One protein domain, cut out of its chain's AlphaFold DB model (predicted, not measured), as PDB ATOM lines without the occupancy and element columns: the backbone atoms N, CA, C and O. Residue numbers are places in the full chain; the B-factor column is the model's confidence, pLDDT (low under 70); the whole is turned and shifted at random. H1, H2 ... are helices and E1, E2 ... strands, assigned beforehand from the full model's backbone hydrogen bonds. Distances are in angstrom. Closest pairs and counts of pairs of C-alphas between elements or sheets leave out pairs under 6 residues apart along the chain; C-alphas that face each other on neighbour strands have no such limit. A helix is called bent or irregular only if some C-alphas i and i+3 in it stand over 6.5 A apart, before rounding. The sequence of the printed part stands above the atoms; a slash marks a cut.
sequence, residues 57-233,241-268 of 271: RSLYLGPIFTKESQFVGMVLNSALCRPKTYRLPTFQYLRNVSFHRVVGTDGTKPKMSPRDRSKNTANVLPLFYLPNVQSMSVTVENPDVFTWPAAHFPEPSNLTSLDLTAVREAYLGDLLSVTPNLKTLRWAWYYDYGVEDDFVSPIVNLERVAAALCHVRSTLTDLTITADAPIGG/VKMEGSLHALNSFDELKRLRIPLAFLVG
ATOM      1  N   ARG A  57      79.046 159.687  16.012       96.88
ATOM      2  CA  ARG A  57      79.157 160.901  16.845       96.88
ATOM      3  C   ARG A  57      78.405 160.809  18.161       96.88
ATOM      4  O   ARG A  57      78.819 161.420  19.143       96.88
ATOM      5  N   SER A  58      77.327 160.034  18.179       97.06
ATOM      6  CA  SER A  58      76.508 159.800  19.359       97.06
ATOM      7  C   SER A  58      76.159 158.323  19.449       97.06
ATOM      8  O   SER A  58      75.699 157.747  18.466       97.06
ATOM      9  N   LEU A  59      76.355 157.728  20.621       94.75
ATOM     10  CA  LEU A  59      75.967 156.356  20.928       94.75
ATOM     11  C   LEU A  59      75.003 156.378  22.109       94.75
ATOM     12  O   LEU A  59      75.366 156.833  23.187       94.75
ATOM     13  N   TYR A  60      73.792 155.865  21.913       93.06
ATOM     14  CA  TYR A  60      72.822 155.681  22.988       93.06
ATOM     15  C   TYR A  60      72.462 154.204  23.102       93.06
ATOM     16  O   TYR A  60      71.755 153.658  22.258       93.06
ATOM     17  N   LEU A  61      72.962 153.562  24.154       88.38
ATOM     18  CA  LEU A  61      72.613 152.200  24.529       88.38
ATOM     19  C   LEU A  61      71.645 152.267  25.706       88.38
ATOM     20  O   LEU A  61      72.032 152.444  26.865       88.38
ATOM     21  N   GLY A  62      70.360 152.198  25.361       79.38
ATOM     22  CA  GLY A  62      69.274 152.262  26.327       79.38
ATOM     23  C   GLY A  62      69.225 151.027  27.237       79.38
ATOM     24  O   GLY A  62      69.734 149.969  26.863       79.38
ATOM     25  N   PRO A  63      68.541 151.126  28.391       74.06
ATOM     26  CA  PRO A  63      68.543 150.094  29.427       74.06
ATOM     27  C   PRO A  63      68.266 148.680  28.908       74.06
ATOM     28  O   PRO A  63      69.023 147.762  29.196       74.06
ATOM     29  N   ILE A  64      67.228 148.499  28.084       72.75
ATOM     30  CA  ILE A  64      66.809 147.185  27.554       72.75
ATOM     31  C   ILE A  64      67.950 146.465  26.814       72.75
ATOM     32  O   ILE A  64      68.050 145.241  26.876       72.75
ATOM     33  N   PHE A  65      68.829 147.221  26.159       71.00
ATOM     34  CA  PHE A  65      69.893 146.706  25.297       71.00
ATOM     35  C   PHE A  65      71.201 146.400  26.029       71.00
ATOM     36  O   PHE A  65      72.109 145.830  25.437       71.00
ATOM     37  N   THR A  66      71.315 146.761  27.305       70.25
ATOM     38  CA  THR A  66      72.549 146.588  28.088       70.25
ATOM     39  C   THR A  66      72.420 145.548  29.201       70.25
ATOM     40  O   THR A  66      73.368 145.356  29.968       70.25
ATOM     41  N   LYS A  67      71.269 144.854  29.284       69.56
ATOM     42  CA  LYS A  67      71.053 143.723  30.205       69.56
ATOM     43  C   LYS A  67      72.154 142.670  30.044       69.56
ATOM     44  O   LYS A  67      72.679 142.177  31.038       69.56
ATOM     45  N   GLU A  68      72.533 142.404  28.796       74.69
ATOM     46  CA  GLU A  68      73.725 141.660  28.402       74.69
ATOM     47  C   GLU A  68      74.525 142.570  27.469       74.69
ATOM     48  O   GLU A  68      74.055 142.927  26.396       74.69
ATOM     49  N   SER A  69      75.681 143.043  27.928       85.19
ATOM     50  CA  SER A  69      76.527 143.997  27.192       85.19
ATOM     51  C   SER A  69      77.990 143.555  27.142       85.19
ATOM     52  O   SER A  69      78.912 144.370  27.083       85.19
ATOM     53  N   GLN A  70      78.213 142.247  27.248       89.62
ATOM     54  CA  GLN A  70      79.535 141.655  27.314       89.62
ATOM     55  C   GLN A  70      80.313 141.882  26.014       89.62
ATOM     56  O   GLN A  70      81.456 142.324  26.082       89.62
ATOM     57  N   PHE A  71      79.733 141.613  24.846       93.88
ATOM     58  CA  PHE A  71      80.422 141.812  23.572       93.88
ATOM     59  C   PHE A  71      80.631 143.284  23.262       93.88
ATOM     60  O   PHE A  71      81.732 143.651  22.848       93.88
ATOM     61  N   VAL A  72      79.634 144.133  23.525       93.75
ATOM     62  CA  VAL A  72      79.801 145.585  23.377       93.75
ATOM     63  C   VAL A  72      80.952 146.080  24.260       93.75
ATOM     64  O   VAL A  72      81.854 146.759  23.770       93.75
ATOM     65  N   GLY A  73      80.981 145.681  25.535       92.94
ATOM     66  CA  GLY A  73      82.060 146.024  26.463       92.94
ATOM     67  C   GLY A  73      83.426 145.505  26.009       92.94
ATOM     68  O   GLY A  73      84.411 146.239  26.048       92.94
ATOM     69  N   MET A  74      83.496 144.271  25.502       94.88
ATOM     70  CA  MET A  74      84.732 143.682  24.975       94.88
ATOM     71  C   MET A  74      85.243 144.415  23.725       94.88
ATOM     72  O   MET A  74      86.450 144.645  23.615       94.88
ATOM     73  N   VAL A  75      84.350 144.820  22.813       95.81
ATOM     74  CA  VAL A  75      84.689 145.638  21.636       95.81
ATOM     75  C   VAL A  75      85.218 147.003  22.064       95.81
ATOM     76  O   VAL A  75      86.297 147.390  21.618       95.81
ATOM     77  N   LEU A  76      84.523 147.704  22.965       95.00
ATOM     78  CA  LEU A  76      84.959 149.010  23.471       95.00
ATOM     79  C   LEU A  76      86.310 148.916  24.191       95.00
ATOM     80  O   LEU A  76      87.198 149.723  23.935       95.00
ATOM     81  N   ASN A  77      86.506 147.897  25.031       95.19
ATOM     82  CA  ASN A  77      87.776 147.654  25.714       95.19
ATOM     83  C   ASN A  77      88.920 147.411  24.718       95.19
ATOM     84  O   ASN A  77      89.975 148.035  24.810       95.19
ATOM     85  N   SER A  78      88.696 146.548  23.726       95.50
ATOM     86  CA  SER A  78      89.703 146.219  22.713       95.50
ATOM     87  C   SER A  78      90.044 147.419  21.828       95.50
ATOM     88  O   SER A  78      91.206 147.610  21.485       95.50
ATOM     89  N   ALA A  79      89.052 148.240  21.478       95.12
ATOM     90  CA  ALA A  79      89.235 149.424  20.647       95.12
ATOM     91  C   ALA A  79      89.954 150.569  21.380       95.12
ATOM     92  O   ALA A  79      90.847 151.197  20.811       95.12
ATOM     93  N   LEU A  80      89.565 150.838  22.631       95.31
ATOM     94  CA  LEU A  80      89.956 152.050  23.359       95.31
ATOM     95  C   LEU A  80      91.144 151.828  24.302       95.31
ATOM     96  O   LEU A  80      91.996 152.701  24.431       95.31
ATOM     97  N   CYS A  81      91.249 150.648  24.917       94.44
ATOM     98  CA  CYS A  81      92.289 150.347  25.908       94.44
ATOM     99  C   CYS A  81      93.482 149.586  25.310       94.44
ATOM    100  O   CYS A  81      94.532 149.479  25.943       94.44
ATOM    101  N   ARG A  82      93.326 149.036  24.097       89.56
ATOM    102  CA  ARG A  82      94.371 148.322  23.338       89.56
ATOM    103  C   ARG A  82      94.440 148.830  21.889       89.56
ATOM    104  O   ARG A  82      94.293 148.048  20.944       89.56
ATOM    105  N   PRO A  83      94.618 150.150  21.690       77.81
ATOM    106  CA  PRO A  83      94.546 150.739  20.362       77.81
ATOM    107  C   PRO A  83      95.610 150.140  19.437       77.81
ATOM    108  O   PRO A  83      96.725 149.835  19.857       77.81
ATOM    109  N   LYS A  84      95.269 150.015  18.147       82.00
ATOM    110  CA  LYS A  84      96.127 149.489  17.062       82.00
ATOM    111  C   LYS A  84      96.450 147.991  17.129       82.00
ATOM    112  O   LYS A  84      97.048 147.480  16.189       82.00
ATOM    113  N   THR A  85      96.042 147.277  18.180       89.38
ATOM    114  CA  THR A  85      96.193 145.813  18.243       89.38
ATOM    115  C   THR A  85      95.199 145.100  17.323       89.38
ATOM    116  O   THR A  85      95.529 144.070  16.740       89.38
ATOM    117  N   TYR A  86      93.998 145.660  17.164       93.12
ATOM    118  CA  TYR A  86      92.889 145.053  16.422       93.12
ATOM    119  C   TYR A  86      92.353 146.009  15.356       93.12
ATOM    120  O   TYR A  86      92.489 147.228  15.486       93.12
ATOM    121  N   ARG A  87      91.695 145.477  14.319       94.19
ATOM    122  CA  ARG A  87      91.063 146.287  13.260       94.19
ATOM    123  C   ARG A  87      89.684 146.792  13.694       94.19
ATOM    124  O   ARG A  87      88.682 146.546  13.031       94.19
ATOM    125  N   LEU A  88      89.647 147.464  14.842       94.94
ATOM    126  CA  LEU A  88      88.459 148.117  15.386       94.94
ATOM    127  C   LEU A  88      88.510 149.631  15.139       94.94
ATOM    128  O   LEU A  88      89.602 150.202  15.054       94.94
ATOM    129  N   PRO A  89      87.349 150.303  15.056       93.19
ATOM    130  CA  PRO A  89      87.302 151.755  15.015       93.19
ATOM    131  C   PRO A  89      87.936 152.384  16.255       93.19
ATOM    132  O   PRO A  89      87.795 151.884  17.364       93.19
ATOM    133  N   THR A  90      88.563 153.544  16.078       92.00
ATOM    134  CA  THR A  90      89.089 154.354  17.191       92.00
ATOM    135  C   THR A  90      88.011 155.198  17.873       92.00
ATOM    136  O   THR A  90      88.290 155.858  18.869       92.00
ATOM    137  N   PHE A  91      86.799 155.238  17.304       95.06
ATOM    138  CA  PHE A  91      85.678 156.068  17.760       95.06
ATOM    139  C   PHE A  91      86.036 157.553  17.930       95.06
ATOM    140  O   PHE A  91      85.467 158.257  18.759       95.06
ATOM    141  N   GLN A  92      86.960 158.058  17.104       94.75
ATOM    142  CA  GLN A  92      87.501 159.414  17.239       94.75
ATOM    143  C   GLN A  92      86.459 160.532  17.105       94.75
ATOM    144  O   GLN A  92      86.706 161.650  17.543       94.75
ATOM    145  N   TYR A  93      85.305 160.256  16.498       96.88
ATOM    146  CA  TYR A  93      84.234 161.234  16.313       96.88
ATOM    147  C   TYR A  93      83.165 161.194  17.406       96.88
ATOM    148  O   TYR A  93      82.280 162.051  17.397       96.88
ATOM    149  N   LEU A  94      83.237 160.232  18.330       97.31
ATOM    150  CA  LEU A  94      82.216 160.007  19.339       97.31
ATOM    151  C   LEU A  94      82.301 161.086  20.424       97.31
ATOM    152  O   LEU A  94      83.312 161.214  21.111       97.31
ATOM    153  N   ARG A  95      81.232 161.877  20.549       97.88
ATOM    154  CA  ARG A  95      81.124 163.024  21.463       97.88
ATOM    155  C   ARG A  95      80.119 162.788  22.578       97.88
ATOM    156  O   ARG A  95      80.321 163.267  23.688       97.88
ATOM    157  N   ASN A  96      79.046 162.064  22.286       98.06
ATOM    158  CA  ASN A  96      77.957 161.824  23.222       98.06
ATOM    159  C   ASN A  96      77.790 160.322  23.412       98.06
ATOM    160  O   ASN A  96      77.592 159.595  22.437       98.06
ATOM    161  N   VAL A  97      77.883 159.853  24.653       96.38
ATOM    162  CA  VAL A  97      77.719 158.433  24.962       96.38
ATOM    163  C   VAL A  97      76.762 158.241  26.118       96.38
ATOM    164  O   VAL A  97      76.941 158.825  27.181       96.38
ATOM    165  N   SER A  98      75.790 157.366  25.916       94.50
ATOM    166  CA  SER A  98      74.897 156.874  26.949       94.50
ATOM    167  C   SER A  98      74.995 155.359  27.028       94.50
ATOM    168  O   SER A  98      74.793 154.673  26.025       94.50
ATOM    169  N   PHE A  99      75.293 154.841  28.215       89.94
ATOM    170  CA  PHE A  99      75.367 153.412  28.503       89.94
ATOM    171  C   PHE A  99      74.634 153.145  29.816       89.94
ATOM    172  O   PHE A  99      75.208 153.173  30.907       89.94
ATOM    173  N   HIS A 100      73.329 152.927  29.703       82.38
ATOM    174  CA  HIS A 100      72.438 152.782  30.850       82.38
ATOM    175  C   HIS A 100      72.069 151.336  31.058       82.38
ATOM    176  O   HIS A 100      71.818 150.665  30.067       82.38
ATOM    177  N   ARG A 101      71.944 150.881  32.305       73.56
ATOM    178  CA  ARG A 101      71.460 149.532  32.640       73.56
ATOM    179  C   ARG A 101      69.968 149.516  32.983       73.56
ATOM    180  O   ARG A 101      69.443 150.502  33.494       73.56
ATOM    181  N   VAL A 102      69.291 148.392  32.709       65.50
ATOM    182  CA  VAL A 102      67.903 148.129  33.151       65.50
ATOM    183  C   VAL A 102      67.770 148.309  34.662       65.50
ATOM    184  O   VAL A 102      68.426 147.603  35.427       65.50
ATOM    185  N   VAL A 103      66.861 149.197  35.057       58.00
ATOM    186  CA  VAL A 103      66.173 149.166  36.354       58.00
ATOM    187  C   VAL A 103      64.947 148.261  36.177       58.00
ATOM    188  O   VAL A 103      64.310 148.309  35.122       58.00
ATOM    189  N   GLY A 104      64.674 147.370  37.132       52.38
ATOM    190  CA  GLY A 104      63.570 146.408  37.072       52.38
ATOM    191  C   GLY A 104      62.208 147.072  36.859       52.38
ATOM    192  O   GLY A 104      62.042 148.278  37.026       52.38
ATOM    193  N   THR A 105      61.219 146.281  36.441       44.78
ATOM    194  CA  THR A 105      59.877 146.760  36.050       44.78
ATOM    195  C   THR A 105      59.088 147.421  37.181       44.78
ATOM    196  O   THR A 105      58.140 148.149  36.915       44.78
ATOM    197  N   ASP A 106      59.468 147.163  38.426       51.12
ATOM    198  CA  ASP A 106      58.930 147.749  39.656       51.12
ATOM    199  C   ASP A 106      59.788 148.913  40.187       51.12
ATOM    200  O   ASP A 106      59.544 149.412  41.280       51.12
ATOM    201  N   GLY A 107      60.798 149.349  39.428       52.91
ATOM    202  CA  GLY A 107      61.775 150.336  39.880       52.91
ATOM    203  C   GLY A 107      62.891 149.753  40.752       52.91
ATOM    204  O   GLY A 107      63.835 150.477  41.058       52.91
ATOM    205  N   THR A 108      62.848 148.460  41.101       55.62
ATOM    206  CA  THR A 108      63.906 147.813  41.890       55.62
ATOM    207  C   THR A 108      65.053 147.369  40.993       55.62
ATOM    208  O   THR A 108      64.869 146.929  39.852       55.62
ATOM    209  N   LYS A 109      66.287 147.482  41.478       62.03
ATOM    210  CA  LYS A 109      67.431 146.908  40.766       62.03
ATOM    211  C   LYS A 109      67.504 145.411  41.065       62.03
ATOM    212  O   LYS A 109      67.426 145.020  42.226       62.03
ATOM    213  N   PRO A 110      67.705 144.548  40.052       63.34
ATOM    214  CA  PRO A 110      67.894 143.128  40.312       63.34
ATOM    215  C   PRO A 110      69.121 142.925  41.209       63.34
ATOM    216  O   PRO A 110      70.172 143.513  40.940       63.34
ATOM    217  N   LYS A 111      69.001 142.068  42.234       68.62
ATOM    218  CA  LYS A 111      70.126 141.693  43.106       68.62
ATOM    219  C   LYS A 111      71.305 141.236  42.246       68.62
ATOM    220  O   LYS A 111      71.164 140.320  41.432       68.62
ATOM    221  N   MET A 112      72.453 141.888  42.409       71.44
ATOM    222  CA  MET A 112      73.652 141.599  41.625       71.44
ATOM    223  C   MET A 112      74.632 140.770  42.433       71.44
ATOM    224  O   MET A 112      74.901 141.061  43.596       71.44
ATOM    225  N   SER A 113      75.210 139.753  41.796       74.56
ATOM    226  CA  SER A 113      76.401 139.126  42.357       74.56
ATOM    227  C   SER A 113      77.601 140.080  42.224       74.56
ATOM    228  O   SER A 113      77.635 140.883  41.282       74.56
ATOM    229  N   PRO A 114      78.638 139.954  43.073       75.69
ATOM    230  CA  PRO A 114      79.890 140.701  42.909       75.69
ATOM    231  C   PRO A 114      80.472 140.586  41.494       75.69
ATOM    232  O   PRO A 114      80.956 141.552  40.905       75.69
ATOM    233  N   ARG A 115      80.330 139.406  40.880       78.44
ATOM    234  CA  ARG A 115      80.763 139.151  39.504       78.44
ATOM    235  C   ARG A 115      80.008 139.999  38.478       78.44
ATOM    236  O   ARG A 115      80.610 140.420  37.491       78.44
ATOM    237  N   ASP A 116      78.713 140.229  38.671       80.06
ATOM    238  CA  ASP A 116      77.898 141.015  37.740       80.06
ATOM    239  C   ASP A 116      78.190 142.510  37.849       80.06
ATOM    240  O   ASP A 116      78.197 143.197  36.823       80.06
ATOM    241  N   ARG A 117      78.501 142.996  39.060       79.69
ATOM    242  CA  ARG A 117      78.989 144.365  39.282       79.69
ATOM    243  C   ARG A 117      80.312 144.590  38.556       79.69
ATOM    244  O   ARG A 117      80.399 145.464  37.697       79.69
ATOM    245  N   SER A 118      81.295 143.717  38.785       82.06
ATOM    246  CA  SER A 118      82.609 143.799  38.132       82.06
ATOM    247  C   SER A 118      82.529 143.748  36.607       82.06
ATOM    248  O   SER A 118      83.223 144.503  35.929       82.06
ATOM    249  N   LYS A 119      81.655 142.905  36.043       84.62
ATOM    250  CA  LYS A 119      81.428 142.865  34.589       84.62
ATOM    251  C   LYS A 119      80.860 144.177  34.055       84.62
ATOM    252  O   LYS A 119      81.314 144.638  33.014       84.62
ATOM    253  N   ASN A 120      79.872 144.764  34.733       84.69
ATOM    254  CA  ASN A 120      79.287 146.025  34.287       84.69
ATOM    255  C   ASN A 120      80.329 147.146  34.293       84.69
ATOM    256  O   ASN A 120      80.536 147.779  33.258       84.69
ATOM    257  N   THR A 121      81.029 147.327  35.413       87.06
ATOM    258  CA  THR A 121      82.066 148.353  35.535       87.06
ATOM    259  C   THR A 121      83.133 148.164  34.453       87.06
ATOM    260  O   THR A 121      83.444 149.104  33.725       87.06
ATOM    261  N   ALA A 122      83.596 146.931  34.219       89.94
ATOM    262  CA  ALA A 122      84.565 146.632  33.160       89.94
ATOM    263  C   ALA A 122      84.077 146.961  31.732       89.94
ATOM    264  O   ALA A 122      84.899 147.293  30.876       89.94
ATOM    265  N   ASN A 123      82.768 146.893  31.466       90.50
ATOM    266  CA  ASN A 123      82.188 147.234  30.162       90.50
ATOM    267  C   ASN A 123      82.080 148.751  29.936       90.50
ATOM    268  O   ASN A 123      82.069 149.196  28.790       90.50
ATOM    269  N   VAL A 124      81.996 149.537  31.014       92.69
ATOM    270  CA  VAL A 124      81.734 150.984  30.964       92.69
ATOM    271  C   VAL A 124      83.018 151.808  31.050       92.69
ATOM    272  O   VAL A 124      83.162 152.779  30.309       92.69
ATOM    273  N   LEU A 125      83.986 151.411  31.886       95.38
ATOM    274  CA  LEU A 125      85.240 152.159  32.069       95.38
ATOM    275  C   LEU A 125      86.028 152.453  30.773       95.38
ATOM    276  O   LEU A 125      86.618 153.532  30.698       95.38
ATOM    277  N   PRO A 126      86.037 151.593  29.729       95.88
ATOM    278  CA  PRO A 126      86.686 151.925  28.460       95.88
ATOM    279  C   PRO A 126      86.200 153.235  27.825       95.88
ATOM    280  O   PRO A 126      86.972 153.889  27.133       95.88
ATOM    281  N   LEU A 127      84.957 153.660  28.081       96.25
ATOM    282  CA  LEU A 127      84.397 154.896  27.526       96.25
ATOM    283  C   LEU A 127      85.152 156.157  27.975       96.25
ATOM    284  O   LEU A 127      85.150 157.152  27.252       96.25
ATOM    285  N   PHE A 128      85.839 156.123  29.119       97.06
ATOM    286  CA  PHE A 128      86.665 157.240  29.596       97.06
ATOM    287  C   PHE A 128      87.941 157.441  28.763       97.06
ATOM    288  O   PHE A 128      88.557 158.499  28.840       97.06
ATOM    289  N   TYR A 129      88.316 156.474  27.918       96.88
ATOM    290  CA  TYR A 129      89.445 156.582  26.983       96.88
ATOM    291  C   TYR A 129      89.038 157.142  25.610       96.88
ATOM    292  O   TYR A 129      89.856 157.194  24.691       96.88
ATOM    293  N   LEU A 130      87.778 157.555  25.431       96.19
ATOM    294  CA  LEU A 130      87.340 158.189  24.190       96.19
ATOM    295  C   LEU A 130      88.026 159.553  24.005       96.19
ATOM    296  O   LEU A 130      87.905 160.420  24.870       96.19
ATOM    297  N   PRO A 131      88.674 159.808  22.855       93.62
ATOM    298  CA  PRO A 131      89.533 160.984  22.692       93.62
ATOM    299  C   PRO A 131      88.757 162.309  22.636       93.62
ATOM    300  O   PRO A 131      89.258 163.353  23.051       93.62
ATOM    301  N   ASN A 132      87.530 162.286  22.111       96.75
ATOM    302  CA  ASN A 132      86.729 163.487  21.851       96.75
ATOM    303  C   ASN A 132      85.351 163.443  22.524       96.75
ATOM    304  O   ASN A 132      84.443 164.165  22.104       96.75
ATOM    305  N   VAL A 133      85.183 162.606  23.555       97.81
ATOM    306  CA  VAL A 133      83.926 162.564  24.308       97.81
ATOM    307  C   VAL A 133      83.717 163.895  25.027       97.81
ATOM    308  O   VAL A 133      84.626 164.426  25.653       97.81
ATOM    309  N   GLN A 134      82.517 164.446  24.898       98.50
ATOM    310  CA  GLN A 134      82.105 165.724  25.480       98.50
ATOM    311  C   GLN A 134      81.050 165.533  26.563       98.50
ATOM    312  O   GLN A 134      81.056 166.248  27.565       98.50
ATOM    313  N   SER A 135      80.160 164.560  26.358       98.44
ATOM    314  CA  SER A 135      79.097 164.215  27.289       98.44
ATOM    315  C   SER A 135      78.991 162.709  27.444       98.44
ATOM    316  O   SER A 135      78.924 161.978  26.453       98.44
ATOM    317  N   MET A 136      78.891 162.260  28.688       97.81
ATOM    318  CA  MET A 136      78.744 160.854  29.026       97.81
ATOM    319  C   MET A 136      77.624 160.664  30.046       97.81
ATOM    320  O   MET A 136      77.497 161.445  30.983       97.81
ATOM    321  N   SER A 137      76.805 159.633  29.865       96.69
ATOM    322  CA  SER A 137      75.761 159.241  30.806       96.69
ATOM    323  C   SER A 137      75.817 157.733  31.016       96.69
ATOM    324  O   SER A 137      75.544 156.960  30.099       96.69
ATOM    325  N   VAL A 138      76.274 157.295  32.183       94.19
ATOM    326  CA  VAL A 138      76.660 155.900  32.406       94.19
ATOM    327  C   VAL A 138      76.203 155.376  33.760       94.19
ATOM    328  O   VAL A 138      76.114 156.095  34.757       94.19
ATOM    329  N   THR A 139      75.912 154.080  33.794       90.25
ATOM    330  CA  THR A 139      75.739 153.331  35.040       90.25
ATOM    331  C   THR A 139      77.054 152.648  35.382       90.25
ATOM    332  O   THR A 139      77.527 151.833  34.597       90.25
ATOM    333  N   VAL A 140      77.638 152.985  36.532       90.56
ATOM    334  CA  VAL A 140      78.871 152.363  37.033       90.56
ATOM    335  C   VAL A 140      78.540 151.664  38.342       90.56
ATOM    336  O   VAL A 140      78.129 152.309  39.303       90.56
ATOM    337  N   GLU A 141      78.687 150.344  38.364       87.94
ATOM    338  CA  GLU A 141      78.486 149.546  39.575       87.94
ATOM    339  C   GLU A 141      79.701 149.623  40.513       87.94
ATOM    340  O   GLU A 141      80.765 150.134  40.154       87.94
ATOM    341  N   ASN A 142      79.533 149.083  41.720       85.88
ATOM    342  CA  ASN A 142      80.530 149.096  42.788       85.88
ATOM    343  C   ASN A 142      81.190 147.707  42.895       85.88
ATOM    344  O   ASN A 142      80.655 146.833  43.585       85.88
ATOM    345  N   PRO A 143      82.274 147.433  42.140       86.94
ATOM    346  CA  PRO A 143      82.994 146.166  42.233       86.94
ATOM    347  C   PRO A 143      83.798 146.095  43.531       86.94
ATOM    348  O   PRO A 143      84.141 147.128  44.084       86.94
ATOM    349  N   ASP A 144      84.198 144.899  43.960       84.38
ATOM    350  CA  ASP A 144      85.065 144.756  45.142       84.38
ATOM    351  C   ASP A 144      86.444 145.406  44.930       84.38
ATOM    352  O   ASP A 144      87.074 145.902  45.864       84.38
ATOM    353  N   VAL A 145      86.910 145.409  43.676       86.25
ATOM    354  CA  VAL A 145      88.161 146.036  43.249       86.25
ATOM    355  C   VAL A 145      87.878 146.921  42.042       86.25
ATOM    356  O   VAL A 145      87.434 146.439  40.996       86.25
ATOM    357  N   PHE A 146      88.157 148.214  42.184       89.75
ATOM    358  CA  PHE A 146      88.066 149.182  41.100       89.75
ATOM    359  C   PHE A 146      89.429 149.335  40.422       89.75
ATOM    360  O   PHE A 146      90.398 149.760  41.049       89.75
ATOM    361  N   THR A 147      89.497 149.009  39.131       92.19
ATOM    362  CA  THR A 147      90.729 149.120  38.344       92.19
ATOM    363  C   THR A 147      90.419 149.632  36.948       92.19
ATOM    364  O   THR A 147      89.529 149.117  36.267       92.19
ATOM    365  N   TRP A 148      91.198 150.611  36.492       94.88
ATOM    366  CA  TRP A 148      91.132 151.074  35.113       94.88
ATOM    367  C   TRP A 148      91.587 149.977  34.130       94.88
ATOM    368  O   TRP A 148      92.522 149.230  34.416       94.88
ATOM    369  N   PRO A 149      90.936 149.848  32.962       93.94
ATOM    370  CA  PRO A 149      91.172 148.743  32.035       93.94
ATOM    371  C   PRO A 149      92.508 148.809  31.277       93.94
ATOM    372  O   PRO A 149      92.939 147.784  30.745       93.94
ATOM    373  N   ALA A 150      93.140 149.981  31.177       93.19
ATOM    374  CA  ALA A 150      94.445 150.145  30.540       93.19
ATOM    375  C   ALA A 150      95.553 150.362  31.582       93.19
ATOM    376  O   ALA A 150      95.295 150.752  32.715       93.19
ATOM    377  N   ALA A 151      96.809 150.160  31.174       91.31
ATOM    378  CA  ALA A 151      97.978 150.384  32.033       91.31
ATOM    379  C   ALA A 151      98.214 151.865  32.400       91.31
ATOM    380  O   ALA A 151      99.029 152.159  33.269       91.31
ATOM    381  N   HIS A 152      97.530 152.789  31.722       92.88
ATOM    382  CA  HIS A 152      97.558 154.224  31.987       92.88
ATOM    383  C   HIS A 152      96.160 154.705  32.382       92.88
ATOM    384  O   HIS A 152      95.159 154.124  31.955       92.88
ATOM    385  N   PHE A 153      96.094 155.778  33.169       95.12
ATOM    386  CA  PHE A 153      94.832 156.438  33.490       95.12
ATOM    387  C   PHE A 153      94.201 157.055  32.233       95.12
ATOM    388  O   PHE A 153      94.934 157.500  31.345       95.12
ATOM    389  N   PRO A 154      92.862 157.076  32.131       96.44
ATOM    390  CA  PRO A 154      92.189 157.779  31.048       96.44
ATOM    391  C   PRO A 154      92.405 159.292  31.167       96.44
ATOM    392  O   PRO A 154      92.529 159.827  32.266       96.44
ATOM    393  N   GLU A 155      92.388 159.982  30.028       94.50
ATOM    394  CA  GLU A 155      92.560 161.437  29.964       94.50
ATOM    395  C   GLU A 155      91.458 162.085  29.096       94.50
ATOM    396  O   GLU A 155      91.718 162.581  27.994       94.50
ATOM    397  N   PRO A 156      90.188 162.056  29.548       95.44
ATOM    398  CA  PRO A 156      89.032 162.578  28.818       95.44
ATOM    399  C   PRO A 156      88.991 164.117  28.851       95.44
ATOM    400  O   PRO A 156      88.070 164.731  29.384       95.44
ATOM    401  N   SER A 157      89.997 164.762  28.263       94.12
ATOM    402  CA  SER A 157      90.211 166.216  28.311       94.12
ATOM    403  C   SER A 157      89.039 167.049  27.774       94.12
ATOM    404  O   SER A 157      88.835 168.173  28.233       94.12
ATOM    405  N   ASN A 158      88.251 166.496  26.849       97.12
ATOM    406  CA  ASN A 158      87.077 167.139  26.254       97.12
ATOM    407  C   ASN A 158      85.771 166.908  27.033       97.12
ATOM    408  O   ASN A 158      84.753 167.523  26.697       97.12
ATOM    409  N   LEU A 159      85.768 166.031  28.043       98.50
ATOM    410  CA  LEU A 159      84.559 165.670  28.776       98.50
ATOM    411  C   LEU A 159      84.154 166.815  29.703       98.50
ATOM    412  O   LEU A 159      84.860 167.156  30.648       98.50
ATOM    413  N   THR A 160      82.988 167.394  29.428       98.56
ATOM    414  CA  THR A 160      82.452 168.541  30.177       98.56
ATOM    415  C   THR A 160      81.140 168.224  30.880       98.56
ATOM    416  O   THR A 160      80.776 168.939  31.809       98.56
ATOM    417  N   SER A 161      80.448 167.155  30.481       98.75
ATOM    418  CA  SER A 161      79.179 166.733  31.070       98.75
ATOM    419  C   SER A 161      79.206 165.248  31.409       98.75
ATOM    420  O   SER A 161      79.485 164.417  30.543       98.75
ATOM    421  N   LEU A 162      78.889 164.910  32.654       98.44
ATOM    422  CA  LEU A 162      78.898 163.543  33.151       98.44
ATOM    423  C   LEU A 162      77.646 163.291  33.991       98.44
ATOM    424  O   LEU A 162      77.349 164.028  34.927       98.44
ATOM    425  N   ASP A 163      76.916 162.240  33.643       97.56
ATOM    426  CA  ASP A 163      75.768 161.741  34.389       97.56
ATOM    427  C   ASP A 163      76.067 160.319  34.872       97.56
ATOM    428  O   ASP A 163      76.291 159.409  34.073       97.56
ATOM    429  N   LEU A 164      76.133 160.153  36.190       95.69
ATOM    430  CA  LEU A 164      76.505 158.923  36.869       95.69
ATOM    431  C   LEU A 164      75.321 158.375  37.647       95.69
ATOM    432  O   LEU A 164      74.687 159.067  38.444       95.69
ATOM    433  N   THR A 165      75.085 157.081  37.484       90.38
ATOM    434  CA  THR A 165      74.079 156.335  38.242       90.38
ATOM    435  C   THR A 165      74.725 155.110  38.892       90.38
ATOM    436  O   THR A 165      75.695 154.573  38.358       90.38
ATOM    437  N   ALA A 166      74.177 154.661  40.029       86.06
ATOM    438  CA  ALA A 166      74.602 153.483  40.810       86.06
ATOM    439  C   ALA A 166      75.942 153.588  41.564       86.06
ATOM    440  O   ALA A 166      76.090 152.945  42.604       86.06
ATOM    441  N   VAL A 167      76.884 154.405  41.092       90.62
ATOM    442  CA  VAL A 167      78.193 154.562  41.737       90.62
ATOM    443  C   VAL A 167      78.064 155.173  43.134       90.62
ATOM    444  O   VAL A 167      77.350 156.163  43.329       90.62
ATOM    445  N   ARG A 168      78.758 154.580  44.108       89.50
ATOM    446  CA  ARG A 168      78.837 155.049  45.496       89.50
ATOM    447  C   ARG A 168      80.003 156.010  45.698       89.50
ATOM    448  O   ARG A 168      80.890 156.157  44.860       89.50
ATOM    449  N   GLU A 169      79.986 156.659  46.851       89.25
ATOM    450  CA  GLU A 169      80.853 157.767  47.246       89.25
ATOM    451  C   GLU A 169      82.345 157.442  47.092       89.25
ATOM    452  O   GLU A 169      83.120 158.311  46.707       89.25
ATOM    453  N   ALA A 170      82.742 156.190  47.354       83.94
ATOM    454  CA  ALA A 170      84.129 155.746  47.219       83.94
ATOM    455  C   ALA A 170      84.642 155.882  45.774       83.94
ATOM    456  O   ALA A 170      85.640 156.557  45.545       83.94
ATOM    457  N   TYR A 171      83.919 155.318  44.803       91.31
ATOM    458  CA  TYR A 171      84.335 155.312  43.395       91.31
ATOM    459  C   TYR A 171      83.945 156.578  42.637       91.31
ATOM    460  O   TYR A 171      84.472 156.842  41.557       91.31
ATOM    461  N   LEU A 172      83.059 157.403  43.202       95.31
ATOM    462  CA  LEU A 172      82.809 158.742  42.679       95.31
ATOM    463  C   LEU A 172      84.113 159.554  42.635       95.31
ATOM    464  O   LEU A 172      84.385 160.200  41.627       95.31
ATOM    465  N   GLY A 173      84.939 159.476  43.684       95.06
ATOM    466  CA  GLY A 173      86.242 160.146  43.727       95.06
ATOM    467  C   GLY A 173      87.182 159.671  42.622       95.06
ATOM    468  O   GLY A 173      87.728 160.496  41.892       95.06
ATOM    469  N   ASP A 174      87.299 158.354  42.429       94.94
ATOM    470  CA  ASP A 174      88.145 157.769  41.382       94.94
ATOM    471  C   ASP A 174      87.750 158.253  39.979       94.94
ATOM    472  O   ASP A 174      88.614 158.640  39.189       94.94
ATOM    473  N   LEU A 175      86.450 158.305  39.675       97.00
ATOM    474  CA  LEU A 175      85.941 158.806  38.393       97.00
ATOM    475  C   LEU A 175      86.154 160.319  38.224       97.00
ATOM    476  O   LEU A 175      86.497 160.783  37.134       97.00
ATOM    477  N   LEU A 176      85.959 161.106  39.285       97.19
ATOM    478  CA  LEU A 176      86.136 162.558  39.230       97.19
ATOM    479  C   LEU A 176      87.613 162.967  39.166       97.19
ATOM    480  O   LEU A 176      87.941 163.961  38.521       97.19
ATOM    481  N   SER A 177      88.515 162.163  39.733       96.12
ATOM    482  CA  SER A 177      89.962 162.407  39.691       96.12
ATOM    483  C   SER A 177      90.536 162.446  38.267       96.12
ATOM    484  O   SER A 177      91.496 163.170  38.012       96.12
ATOM    485  N   VAL A 178      89.919 161.723  37.324       96.81
ATOM    486  CA  VAL A 178      90.329 161.669  35.909       96.81
ATOM    487  C   VAL A 178      89.495 162.581  35.003       96.81
ATOM    488  O   VAL A 178      89.683 162.580  33.791       96.81
ATOM    489  N   THR A 179      88.568 163.375  35.549       97.25
ATOM    490  CA  THR A 179      87.686 164.266  34.768       97.25
ATOM    491  C   THR A 179      87.784 165.737  35.206       97.25
ATOM    492  O   THR A 179      86.767 166.388  35.435       97.25
ATOM    493  N   PRO A 180      88.992 166.331  35.277       95.44
ATOM    494  CA  PRO A 180      89.201 167.648  35.892       95.44
ATOM    495  C   PRO A 180      88.501 168.810  35.162       95.44
ATOM    496  O   PRO A 180      88.282 169.866  35.750       95.44
ATOM    497  N   ASN A 181      88.122 168.634  33.891       97.25
ATOM    498  CA  ASN A 181      87.493 169.671  33.060       97.25
ATOM    499  C   ASN A 181      85.955 169.659  33.111       97.25
ATOM    500  O   ASN A 181      85.299 170.330  32.305       97.25
ATOM    501  N   LEU A 182      85.374 168.883  34.029       98.25
ATOM    502  CA  LEU A 182      83.937 168.701  34.120       98.25
ATOM    503  C   LEU A 182      83.222 169.995  34.530       98.25
ATOM    504  O   LEU A 182      83.549 170.608  35.537       98.25
ATOM    505  N   LYS A 183      82.202 170.386  33.764       98.62
ATOM    506  CA  LYS A 183      81.355 171.561  34.031       98.62
ATOM    507  C   LYS A 183      79.994 171.171  34.584       98.62
ATOM    508  O   LYS A 183      79.444 171.870  35.430       98.62
ATOM    509  N   THR A 184      79.459 170.045  34.129       98.81
ATOM    510  CA  THR A 184      78.152 169.541  34.542       98.81
ATOM    511  C   THR A 184      78.293 168.138  35.106       98.81
ATOM    512  O   THR A 184      78.748 167.229  34.412       98.81
ATOM    513  N   LEU A 185      77.860 167.960  36.352       98.62
ATOM    514  CA  LEU A 185      77.777 166.661  37.006       98.62
ATOM    515  C   LEU A 185      76.339 166.391  37.433       98.62
ATOM    516  O   LEU A 185      75.759 167.139  38.222       98.62
ATOM    517  N   ARG A 186      75.787 165.277  36.959       98.12
ATOM    518  CA  ARG A 186      74.608 164.648  37.546       98.12
ATOM    519  C   ARG A 186      75.042 163.356  38.225       98.12
ATOM    520  O   ARG A 186      75.676 162.516  37.604       98.12
ATOM    521  N   TRP A 187      74.710 163.197  39.496       96.31
ATOM    522  CA  TRP A 187      74.990 161.981  40.247       96.31
ATOM    523  C   TRP A 187      73.720 161.496  40.938       96.31
ATOM    524  O   TRP A 187      73.114 162.210  41.738       96.31
ATOM    525  N   ALA A 188      73.302 160.280  40.598       91.81
ATOM    526  CA  ALA A 188      72.167 159.614  41.208       91.81
ATOM    527  C   ALA A 188      72.643 158.539  42.187       91.81
ATOM    528  O   ALA A 188      73.019 157.429  41.788       91.81
ATOM    529  N   TRP A 189      72.587 158.887  43.469       88.31
ATOM    530  CA  TRP A 189      72.726 157.956  44.574       88.31
ATOM    531  C   TRP A 189      71.507 157.030  44.629       88.31
ATOM    532  O   TRP A 189      70.373 157.471  44.430       88.31
ATOM    533  N   TYR A 190      71.745 155.747  44.879       83.56
ATOM    534  CA  TYR A 190      70.705 154.724  44.936       83.56
ATOM    535  C   TYR A 190      70.966 153.776  46.107       83.56
ATOM    536  O   TYR A 190      72.102 153.322  46.298       83.56
ATOM    537  N   TYR A 191      69.909 153.443  46.837       79.44
ATOM    538  CA  TYR A 191      69.892 152.409  47.865       79.44
ATOM    539  C   TYR A 191      68.595 151.617  47.779       79.44
ATOM    540  O   TYR A 191      67.533 152.197  47.631       79.44
ATOM    541  N   ASP A 192      68.666 150.297  47.886       73.81
ATOM    542  CA  ASP A 192      67.483 149.441  47.883       73.81
ATOM    543  C   ASP A 192      67.555 148.520  49.088       73.81
ATOM    544  O   ASP A 192      68.443 147.673  49.176       73.81
ATOM    545  N   TYR A 193      66.633 148.706  50.027       67.56
ATOM    546  CA  TYR A 193      66.597 147.918  51.256       67.56
ATOM    547  C   TYR A 193      66.354 146.433  51.008       67.56
ATOM    548  O   TYR A 193      66.871 145.594  51.739       67.56
ATOM    549  N   GLY A 194      65.606 146.096  49.952       62.25
ATOM    550  CA  GLY A 194      65.342 144.706  49.590       62.25
ATOM    551  C   GLY A 194      66.573 143.980  49.038       62.25
ATOM    552  O   GLY A 194      66.524 142.771  48.802       62.25
ATOM    553  N   VAL A 195      67.678 144.698  48.817       64.31
ATOM    554  CA  VAL A 195      68.909 144.175  48.231       64.31
ATOM    555  C   VAL A 195      70.032 144.247  49.262       64.31
ATOM    556  O   VAL A 195      70.733 145.245  49.377       64.31
ATOM    557  N   GLU A 196      70.247 143.147  49.987       58.59
ATOM    558  CA  GLU A 196      71.477 142.963  50.766       58.59
ATOM    559  C   GLU A 196      72.689 142.950  49.819       58.59
ATOM    560  O   GLU A 196      72.876 142.003  49.041       58.59
ATOM    561  N   ASP A 197      73.487 144.015  49.882       65.56
ATOM    562  CA  ASP A 197      74.749 144.194  49.167       65.56
ATOM    563  C   ASP A 197      75.749 144.917  50.085       65.56
ATOM    564  O   ASP A 197      75.434 145.963  50.653       65.56
ATOM    565  N   ASP A 198      76.966 144.381  50.203       64.94
ATOM    566  CA  ASP A 198      78.035 144.889  51.074       64.94
ATOM    567  C   ASP A 198      78.466 146.332  50.736       64.94
ATOM    568  O   ASP A 198      79.067 147.020  51.563       64.94
ATOM    569  N   PHE A 199      78.157 146.810  49.524       65.81
ATOM    570  CA  PHE A 199      78.544 148.143  49.040       65.81
ATOM    571  C   PHE A 199      77.415 149.172  49.111       65.81
ATOM    572  O   PHE A 199      77.670 150.378  49.164       65.81
ATOM    573  N   VAL A 200      76.163 148.718  49.081       71.50
ATOM    574  CA  VAL A 200      74.984 149.584  49.003       71.50
ATOM    575  C   VAL A 200      74.398 149.689  50.402       71.50
ATOM    576  O   VAL A 200      73.457 148.998  50.765       71.50
ATOM    577  N   SER A 201      74.995 150.561  51.217       77.62
ATOM    578  CA  SER A 201      74.531 150.825  52.579       77.62
ATOM    579  C   SER A 201      73.489 151.956  52.612       77.62
ATOM    580  O   SER A 201      73.510 152.838  51.737       77.62
ATOM    581  N   PRO A 202      72.620 152.002  53.645       80.69
ATOM    582  CA  PRO A 202      71.695 153.117  53.865       80.69
ATOM    583  C   PRO A 202      72.409 154.391  54.351       80.69
ATOM    584  O   PRO A 202      71.750 155.366  54.697       80.69
ATOM    585  N   ILE A 203      73.744 154.388  54.424       85.69
ATOM    586  CA  ILE A 203      74.541 155.505  54.925       85.69
ATOM    587  C   ILE A 203      75.085 156.302  53.744       85.69
ATOM    588  O   ILE A 203      75.799 155.761  52.899       85.69
ATOM    589  N   VAL A 204      74.793 157.597  53.723       88.44
ATOM    590  CA  VAL A 204      75.402 158.564  52.810       88.44
ATOM    591  C   VAL A 204      76.505 159.303  53.554       88.44
ATOM    592  O   VAL A 204      76.233 160.050  54.492       88.44
ATOM    593  N   ASN A 205      77.756 159.127  53.126       91.00
ATOM    594  CA  ASN A 205      78.885 159.851  53.711       91.00
ATOM    595  C   ASN A 205      79.155 161.138  52.919       91.00
ATOM    596  O   ASN A 205      79.811 161.118  51.876       91.00
ATOM    597  N   LEU A 206      78.642 162.258  53.423       92.50
ATOM    598  CA  LEU A 206      78.704 163.559  52.766       92.50
ATOM    599  C   LEU A 206      80.131 164.119  52.698       92.50
ATOM    600  O   LEU A 206      80.471 164.743  51.699       92.50
ATOM    601  N   GLU A 207      80.999 163.823  53.668       91.88
ATOM    602  CA  GLU A 207      82.415 164.225  53.602       91.88
ATOM    603  C   GLU A 207      83.153 163.526  52.452       91.88
ATOM    604  O   GLU A 207      83.940 164.148  51.741       91.88
ATOM    605  N   ARG A 208      82.870 162.240  52.204       93.56
ATOM    606  CA  ARG A 208      83.423 161.521  51.043       93.56
ATOM    607  C   ARG A 208      82.900 162.081  49.729       93.56
ATOM    608  O   ARG A 208      83.674 162.220  48.787       93.56
ATOM    609  N   VAL A 209      81.614 162.436  49.669       94.94
ATOM    610  CA  VAL A 209      81.040 163.117  48.497       94.94
ATOM    611  C   VAL A 209      81.741 164.456  48.273       94.94
ATOM    612  O   VAL A 209      82.188 164.729  47.163       94.94
ATOM    613  N   ALA A 210      81.899 165.268  49.318       94.69
ATOM    614  CA  ALA A 210      82.608 166.540  49.257       94.69
ATOM    615  C   ALA A 210      84.053 166.365  48.761       94.69
ATOM    616  O   ALA A 210      84.471 167.054  47.831       94.69
ATOM    617  N   ALA A 211      84.791 165.400  49.318       95.56
ATOM    618  CA  ALA A 211      86.155 165.083  48.903       95.56
ATOM    619  C   ALA A 211      86.234 164.645  47.431       95.56
ATOM    620  O   ALA A 211      87.119 165.100  46.709       95.56
ATOM    621  N   ALA A 212      85.291 163.824  46.960       96.69
ATOM    622  CA  ALA A 212      85.216 163.421  45.559       96.69
ATOM    623  C   ALA A 212      84.957 164.621  44.633       96.69
ATOM    624  O   ALA A 212      85.630 164.792  43.617       96.69
ATOM    625  N   LEU A 213      84.013 165.491  45.000       97.12
ATOM    626  CA  LEU A 213      83.678 166.685  44.221       97.12
ATOM    627  C   LEU A 213      84.836 167.690  44.165       97.12
ATOM    628  O   LEU A 213      84.972 168.402  43.171       97.12
ATOM    629  N   CYS A 214      85.706 167.729  45.180       96.69
ATOM    630  CA  CYS A 214      86.868 168.620  45.196       96.69
ATOM    631  C   CYS A 214      87.807 168.424  43.992       96.69
ATOM    632  O   CYS A 214      88.489 169.377  43.610       96.69
ATOM    633  N   HIS A 215      87.816 167.244  43.359       96.88
ATOM    634  CA  HIS A 215      88.589 166.991  42.136       96.88
ATOM    635  C   HIS A 215      88.169 167.870  40.948       96.88
ATOM    636  O   HIS A 215      88.992 168.154  40.082       96.88
ATOM    637  N   VAL A 216      86.920 168.338  40.925       96.88
ATOM    638  CA  VAL A 216      86.352 169.171  39.849       96.88
ATOM    639  C   VAL A 216      85.960 170.566  40.344       96.88
ATOM    640  O   VAL A 216      85.191 171.281  39.704       96.88
ATOM    641  N   ARG A 217      86.494 170.990  41.499       96.69
ATOM    642  CA  ARG A 217      86.043 172.211  42.184       96.69
ATOM    643  C   ARG A 217      86.159 173.496  41.380       96.69
ATOM    644  O   ARG A 217      85.329 174.384  41.514       96.69
ATOM    645  N   SER A 218      87.205 173.592  40.566       96.81
ATOM    646  CA  SER A 218      87.548 174.803  39.822       96.81
ATOM    647  C   SER A 218      86.832 174.904  38.477       96.81
ATOM    648  O   SER A 218      87.016 175.888  37.771       96.81
ATOM    649  N   THR A 219      86.090 173.871  38.076       97.88
ATOM    650  CA  THR A 219      85.498 173.759  36.735       97.88
ATOM    651  C   THR A 219      83.997 173.506  36.766       97.88
ATOM    652  O   THR A 219      83.302 173.900  35.826       97.88
ATOM    653  N   LEU A 220      83.488 172.902  37.842       98.38
ATOM    654  CA  LEU A 220      82.089 172.528  37.976       98.38
ATOM    655  C   LEU A 220      81.179 173.759  38.110       98.38
ATOM    656  O   LEU A 220      81.233 174.483  39.100       98.38
ATOM    657  N   THR A 221      80.294 173.954  37.132       98.62
ATOM    658  CA  THR A 221      79.306 175.044  37.103       98.62
ATOM    659  C   THR A 221      77.899 174.587  37.471       98.62
ATOM    660  O   THR A 221      77.103 175.379  37.981       98.62
ATOM    661  N   ASP A 222      77.580 173.315  37.229       98.75
ATOM    662  CA  ASP A 222      76.246 172.750  37.406       98.75
ATOM    663  C   ASP A 222      76.344 171.389  38.115       98.75
ATOM    664  O   ASP A 222      76.842 170.414  37.548       98.75
ATOM    665  N   LEU A 223      75.838 171.311  39.348       98.38
ATOM    666  CA  LEU A 223      75.789 170.087  40.151       98.38
ATOM    667  C   LEU A 223      74.340 169.669  40.404       98.38
ATOM    668  O   LEU A 223      73.549 170.414  40.983       98.38
ATOM    669  N   THR A 224      73.998 168.446  40.006       98.19
ATOM    670  CA  THR A 224      72.742 167.786  40.365       98.19
ATOM    671  C   THR A 224      73.027 166.488  41.101       98.19
ATOM    672  O   THR A 224      73.535 165.539  40.518       98.19
ATOM    673  N   ILE A 225      72.631 166.422  42.365       95.44
ATOM    674  CA  ILE A 225      72.600 165.197  43.151       95.44
ATOM    675  C   ILE A 225      71.138 164.780  43.294       95.44
ATOM    676  O   ILE A 225      70.272 165.588  43.641       95.44
ATOM    677  N   THR A 226      70.848 163.518  43.011       91.69
ATOM    678  CA  THR A 226      69.558 162.894  43.314       91.69
ATOM    679  C   THR A 226      69.801 161.673  44.177       91.69
ATOM    680  O   THR A 226      70.790 160.978  43.972       91.69
ATOM    681  N   ALA A 227      68.903 161.403  45.116       86.56
ATOM    682  CA  ALA A 227      68.947 160.207  45.939       86.56
ATOM    683  C   ALA A 227      67.622 159.467  45.780       86.56
ATOM    684  O   ALA A 227      66.564 160.083  45.917       86.56
ATOM    685  N   ASP A 228      67.702 158.180  45.464       80.12
ATOM    686  CA  ASP A 228      66.558 157.282  45.390       80.12
ATOM    687  C   ASP A 228      66.756 156.125  46.374       80.12
ATOM    688  O   ASP A 228      67.840 155.539  46.451       80.12
ATOM    689  N   ALA A 229      65.723 155.854  47.165       76.56
ATOM    690  CA  ALA A 229      65.736 154.872  48.241       76.56
ATOM    691  C   ALA A 229      64.398 154.117  48.285       76.56
ATOM    692  O   ALA A 229      63.613 154.336  49.216       76.56
ATOM    693  N   PRO A 230      64.071 153.298  47.265       69.19
ATOM    694  CA  PRO A 230      62.831 152.539  47.257       69.19
ATOM    695  C   PRO A 230      62.704 151.652  48.501       69.19
ATOM    696  O   PRO A 230      63.634 150.954  48.910       69.19
ATOM    697  N   ILE A 231      61.509 151.677  49.089       62.50
ATOM    698  CA  ILE A 231      61.106 150.784  50.173       62.50
ATOM    699  C   ILE A 231      60.632 149.495  49.498       62.50
ATOM    700  O   ILE A 231      59.561 149.459  48.894       62.50
ATOM    701  N   GLY A 232      61.463 148.456  49.505       54.31
ATOM    702  CA  GLY A 232      61.078 147.153  48.968       54.31
ATOM    703  C   GLY A 232      59.993 146.496  49.831       54.31
ATOM    704  O   GLY A 232      60.192 146.304  51.025       54.31
ATOM    705  N   GLY A 233      58.867 146.099  49.229       53.03
ATOM    706  CA  GLY A 233      57.835 145.278  49.885       53.03
ATOM    707  C   GLY A 233      56.877 146.013  50.842       53.03
ATOM    708  O   GLY A 233      56.997 147.203  51.099       53.03
ATOM    709  N   VAL A 241      67.493 156.247  55.856       78.75
ATOM    710  CA  VAL A 241      68.735 156.691  55.204       78.75
ATOM    711  C   VAL A 241      69.448 157.629  56.171       78.75
ATOM    712  O   VAL A 241      68.927 158.694  56.508       78.75
ATOM    713  N   LYS A 242      70.636 157.232  56.626       82.50
ATOM    714  CA  LYS A 242      71.450 158.023  57.548       82.50
ATOM    715  C   LYS A 242      72.427 158.875  56.755       82.50
ATOM    716  O   LYS A 242      73.098 158.379  55.853       82.50
ATOM    717  N   MET A 243      72.549 160.145  57.112       86.25
ATOM    718  CA  MET A 243      73.566 161.027  56.550       86.25
ATOM    719  C   MET A 243      74.662 161.263  57.579       86.25
ATOM    720  O   MET A 243      74.388 161.496  58.755       86.25
ATOM    721  N   GLU A 244      75.909 161.199  57.130       89.25
ATOM    722  CA  GLU A 244      77.076 161.441  57.968       89.25
ATOM    723  C   GLU A 244      77.941 162.541  57.369       89.25
ATOM    724  O   GLU A 244      78.249 162.525  56.176       89.25
ATOM    725  N   GLY A 245      78.370 163.473  58.218       89.06
ATOM    726  CA  GLY A 245      79.237 164.570  57.814       89.06
ATOM    727  C   GLY A 245      78.497 165.706  57.115       89.06
ATOM    728  O   GLY A 245      77.297 165.893  57.314       89.06
ATOM    729  N   SER A 246      79.222 166.489  56.316       89.81
ATOM    730  CA  SER A 246      78.680 167.688  55.681       89.81
ATOM    731  C   SER A 246      79.154 167.855  54.238       89.81
ATOM    732  O   SER A 246      80.182 167.323  53.832       89.81
ATOM    733  N   LEU A 247      78.422 168.659  53.465       92.06
ATOM    734  CA  LEU A 247      78.870 169.152  52.159       92.06
ATOM    735  C   LEU A 247      79.478 170.556  52.257       92.06
ATOM    736  O   LEU A 247      79.409 171.332  51.305       92.06
ATOM    737  N   HIS A 248      80.077 170.906  53.400       90.06
ATOM    738  CA  HIS A 248      80.597 172.253  53.648       90.06
ATOM    739  C   HIS A 248      81.638 172.699  52.607       90.06
ATOM    740  O   HIS A 248      81.700 173.881  52.265       90.06
ATOM    741  N   ALA A 249      82.406 171.759  52.041       91.44
ATOM    742  CA  ALA A 249      83.373 172.045  50.983       91.44
ATOM    743  C   ALA A 249      82.742 172.709  49.746       91.44
ATOM    744  O   ALA A 249      83.448 173.424  49.035       91.44
ATOM    745  N   LEU A 250      81.429 172.534  49.511       92.69
ATOM    746  CA  LEU A 250      80.701 173.177  48.410       92.69
ATOM    747  C   LEU A 250      80.799 174.710  48.432       92.69
ATOM    748  O   LEU A 250      80.750 175.334  47.378       92.69
ATOM    749  N   ASN A 251      81.037 175.313  49.601       91.94
ATOM    750  CA  ASN A 251      81.262 176.755  49.732       91.94
ATOM    751  C   ASN A 251      82.533 177.249  49.020       91.94
ATOM    752  O   ASN A 251      82.675 178.448  48.812       91.94
ATOM    753  N   SER A 252      83.456 176.347  48.669       94.19
ATOM    754  CA  SER A 252      84.713 176.666  47.975       94.19
ATOM    755  C   SER A 252      84.665 176.453  46.455       94.19
ATOM    756  O   SER A 252      85.697 176.520  45.792       94.19
ATOM    757  N   PHE A 253      83.490 176.153  45.889       96.69
ATOM    758  CA  PHE A 253      83.321 175.945  44.450       96.69
ATOM    759  C   PHE A 253      82.967 177.270  43.775       96.69
ATOM    760  O   PHE A 253      81.799 177.562  43.529       96.69
ATOM    761  N   ASP A 254      83.992 178.064  43.469       94.88
ATOM    762  CA  ASP A 254      83.838 179.440  42.976       94.88
ATOM    763  C   ASP A 254      83.060 179.542  41.646       94.88
ATOM    764  O   ASP A 254      82.419 180.556  41.366       94.88
ATOM    765  N   GLU A 255      83.077 178.486  40.828       97.19
ATOM    766  CA  GLU A 255      82.392 178.446  39.527       97.19
ATOM    767  C   GLU A 255      80.961 177.886  39.586       97.19
ATOM    768  O   GLU A 255      80.229 177.969  38.589       97.19
ATOM    769  N   LEU A 256      80.535 177.336  40.731       97.88
ATOM    770  CA  LEU A 256      79.253 176.649  40.867       97.88
ATOM    771  C   LEU A 256      78.085 177.644  40.811       97.88
ATOM    772  O   LEU A 256      77.861 178.443  41.717       97.88
ATOM    773  N   LYS A 257      77.297 177.566  39.736       97.56
ATOM    774  CA  LYS A 257      76.176 178.476  39.434       97.56
ATOM    775  C   LYS A 257      74.818 177.829  39.650       97.56
ATOM    776  O   LYS A 257      73.834 178.530  39.887       97.56
ATOM    777  N   ARG A 258      74.732 176.502  39.528       97.94
ATOM    778  CA  ARG A 258      73.491 175.747  39.727       97.94
ATOM    779  C   ARG A 258      73.736 174.559  40.632       97.94
ATOM    780  O   ARG A 258      74.562 173.703  40.332       97.94
ATOM    781  N   LEU A 259      72.954 174.493  41.703       96.56
ATOM    782  CA  LEU A 259      72.957 173.389  42.649       96.56
ATOM    783  C   LEU A 259      71.539 172.830  42.777       96.56
ATOM    784  O   LEU A 259      70.606 173.546  43.134       96.56
ATOM    785  N   ARG A 260      71.388 171.536  42.502       96.75
ATOM    786  CA  ARG A 260      70.190 170.755  42.812       96.75
ATOM    787  C   ARG A 260      70.609 169.574  43.669       96.75
ATOM    788  O   ARG A 260      71.417 168.764  43.237       96.75
ATOM    789  N   ILE A 261      70.059 169.469  44.866       93.38
ATOM    790  CA  ILE A 261      70.453 168.453  45.840       93.38
ATOM    791  C   ILE A 261      69.267 168.129  46.758       93.38
ATOM    792  O   ILE A 261      68.428 169.013  46.967       93.38
ATOM    793  N   PRO A 262      69.141 166.901  47.298       90.12
ATOM    794  CA  PRO A 262      68.137 166.619  48.313       90.12
ATOM    795  C   PRO A 262      68.350 167.520  49.531       90.12
ATOM    796  O   PRO A 262      69.473 167.644  50.015       90.12
ATOM    797  N   LEU A 263      67.271 168.115  50.053       85.88
ATOM    798  CA  LEU A 263      67.346 169.004  51.219       85.88
ATOM    799  C   LEU A 263      68.057 168.329  52.400       85.88
ATOM    800  O   LEU A 263      68.878 168.960  53.056       85.88
ATOM    801  N   ALA A 264      67.799 167.035  52.606       83.50
ATOM    802  CA  ALA A 264      68.404 166.229  53.660       83.50
ATOM    803  C   ALA A 264      69.951 166.259  53.635       83.50
ATOM    804  O   ALA A 264      70.580 166.325  54.687       83.50
ATOM    805  N   PHE A 265      70.571 166.320  52.449       85.75
ATOM    806  CA  PHE A 265      72.034 166.375  52.308       85.75
ATOM    807  C   PHE A 265      72.611 167.759  52.656       85.75
ATOM    808  O   PHE A 265      73.813 167.879  52.879       85.75
ATOM    809  N   LEU A 266      71.779 168.809  52.683       81.31
ATOM    810  CA  LEU A 266      72.186 170.161  53.078       81.31
ATOM    811  C   LEU A 266      72.006 170.408  54.574       81.31
ATOM    812  O   LEU A 266      72.852 171.046  55.190       81.31
ATOM    813  N   VAL A 267      70.890 169.943  55.139       75.00
ATOM    814  CA  VAL A 267      70.538 170.226  56.539       75.00
ATOM    815  C   VAL A 267      71.175 169.246  57.523       75.00
ATOM    816  O   VAL A 267      71.277 169.568  58.702       75.00
ATOM    817  N   GLY A 268      71.631 168.084  57.038       60.03
ATOM    818  CA  GLY A 268      72.050 166.964  57.877       60.03
ATOM    819  C   GLY A 268      70.852 166.334  58.592       60.03
ATOM    820  O   GLY A 268      69.873 167.001  58.924       60.03
TER     821      GLY A 268
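What this domain is: This is residues 57 to 233 and 241 to 268 of the 271 residues of an uncharacterized protein of Aspergillus kawachii (strain NBRC 4308) (UniProt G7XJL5). The chain winds in stacked turns, with seven parallel strands side by side as one curled wall and helices H2 to H6 following one another along one side of it. H3 packs on that wall, H2 packs on H3, and H4, H5 and H6 make a second group, with the small strand pair E6 and E8 near one end of H5. The printed part has 205 residues, seven named helices and nine named strands, in the order E1 H1 H2 E2 H3 E3 E4 H4 E5 E6 H5 E7 E8 H6 E9 H7. The class is mixed, with 102 residues, under half, in named elements; the large sheet runs E1 E2 E3 E4 E5 E7 E9. The whole is compact, with a radius of gyration of the C-alphas of 16.9 A and spans of 53 by 43 by 27 A.

Where its parts are: E1, residues 58 to 61, begins at C-alpha 58 (76.508, 159.800, 19.359). H1 is 63 to 66, H2 70 to 80 with 15.2 A, E2 96 to 99. H3, 114 to 129, spans 24.4 A and is only just irregular: C-alphas 123 and 126 are 6.7 A apart. E3 is 135 to 139, E4 161 to 165, H4 169 to 177 and E5 184 to 190, 19.6 A. E6 is 203 to 205, H5 206 to 216 with 16.0 A, and E7 222 to 228 with 19.9 A. E8 is 242 to 244, H6 248 to 252, E9 258 to 260, and H7, 263 to 267, ends at C-alpha 267 (70.538, 170.226, 56.539).

How they stand to each other: Hydrogen-bond range across the sheet is met by N 59 and O 96, 2.9 A; N 99 and O 137, 2.8 A; N 138 and O 163, 2.8 A; N 164 and O 186, 2.8 A; N 187 and O 224, 2.8 A; and N 223 and O 258, 2.9 A. Three strand-helix-strand units, parallel neighbours with helices between, have right-handed crossovers: E1, H1 H2, E2; E2, H3, E3; E4, H4, E5. H3 forms two layers with the sheet, over E3 at a height of 8.9 A, along the strands at 1 degree on the local plane. H1 and H4 only graze the sheet. H2 and H3 touch at Gly 73 and Asn 123, C-alphas 3.9 A apart, the same way at a shallow tilt of 33 degrees, only just short of steep. H4 and H5 touch at Gly 173 and Ala 212, C-alphas 3.9 A apart, the same way at a shallow tilt of 10 degrees. H5 and H6 touch, their closest C-alphas those of Ala 210 and Ala 249, 5.8 A; H5 and H7 are close but not clearly touching, 7.3 A between C-alphas 206 and 265. E6 and E8 are parallel, with N 204 and O 242 at 2.8 A. In H2 and H7 every O i to N i+4 pair is within range; in H3 8 of 12, H4 3 of 5, H5 5 of 7, H6 0 of 1 with 2 of 2 O i to N i+3 pairs; H1 is too short for such a pair.

The domain as a whole: The two farthest C-alphas, of Arg 87 and Val 267, are 53.5 A apart. Residues 234 to 240 are not printed, and C-alphas 233 and 241 are 16.7 A apart across the cut. The links H2 to E2, E2 to H3, E3 to E4 and E5 to E6 are long. Mean pLDDT of the printed part is 87.7; residues 67, 102 to 111, 193 to 199, 230 to 233 and 268 are under 70.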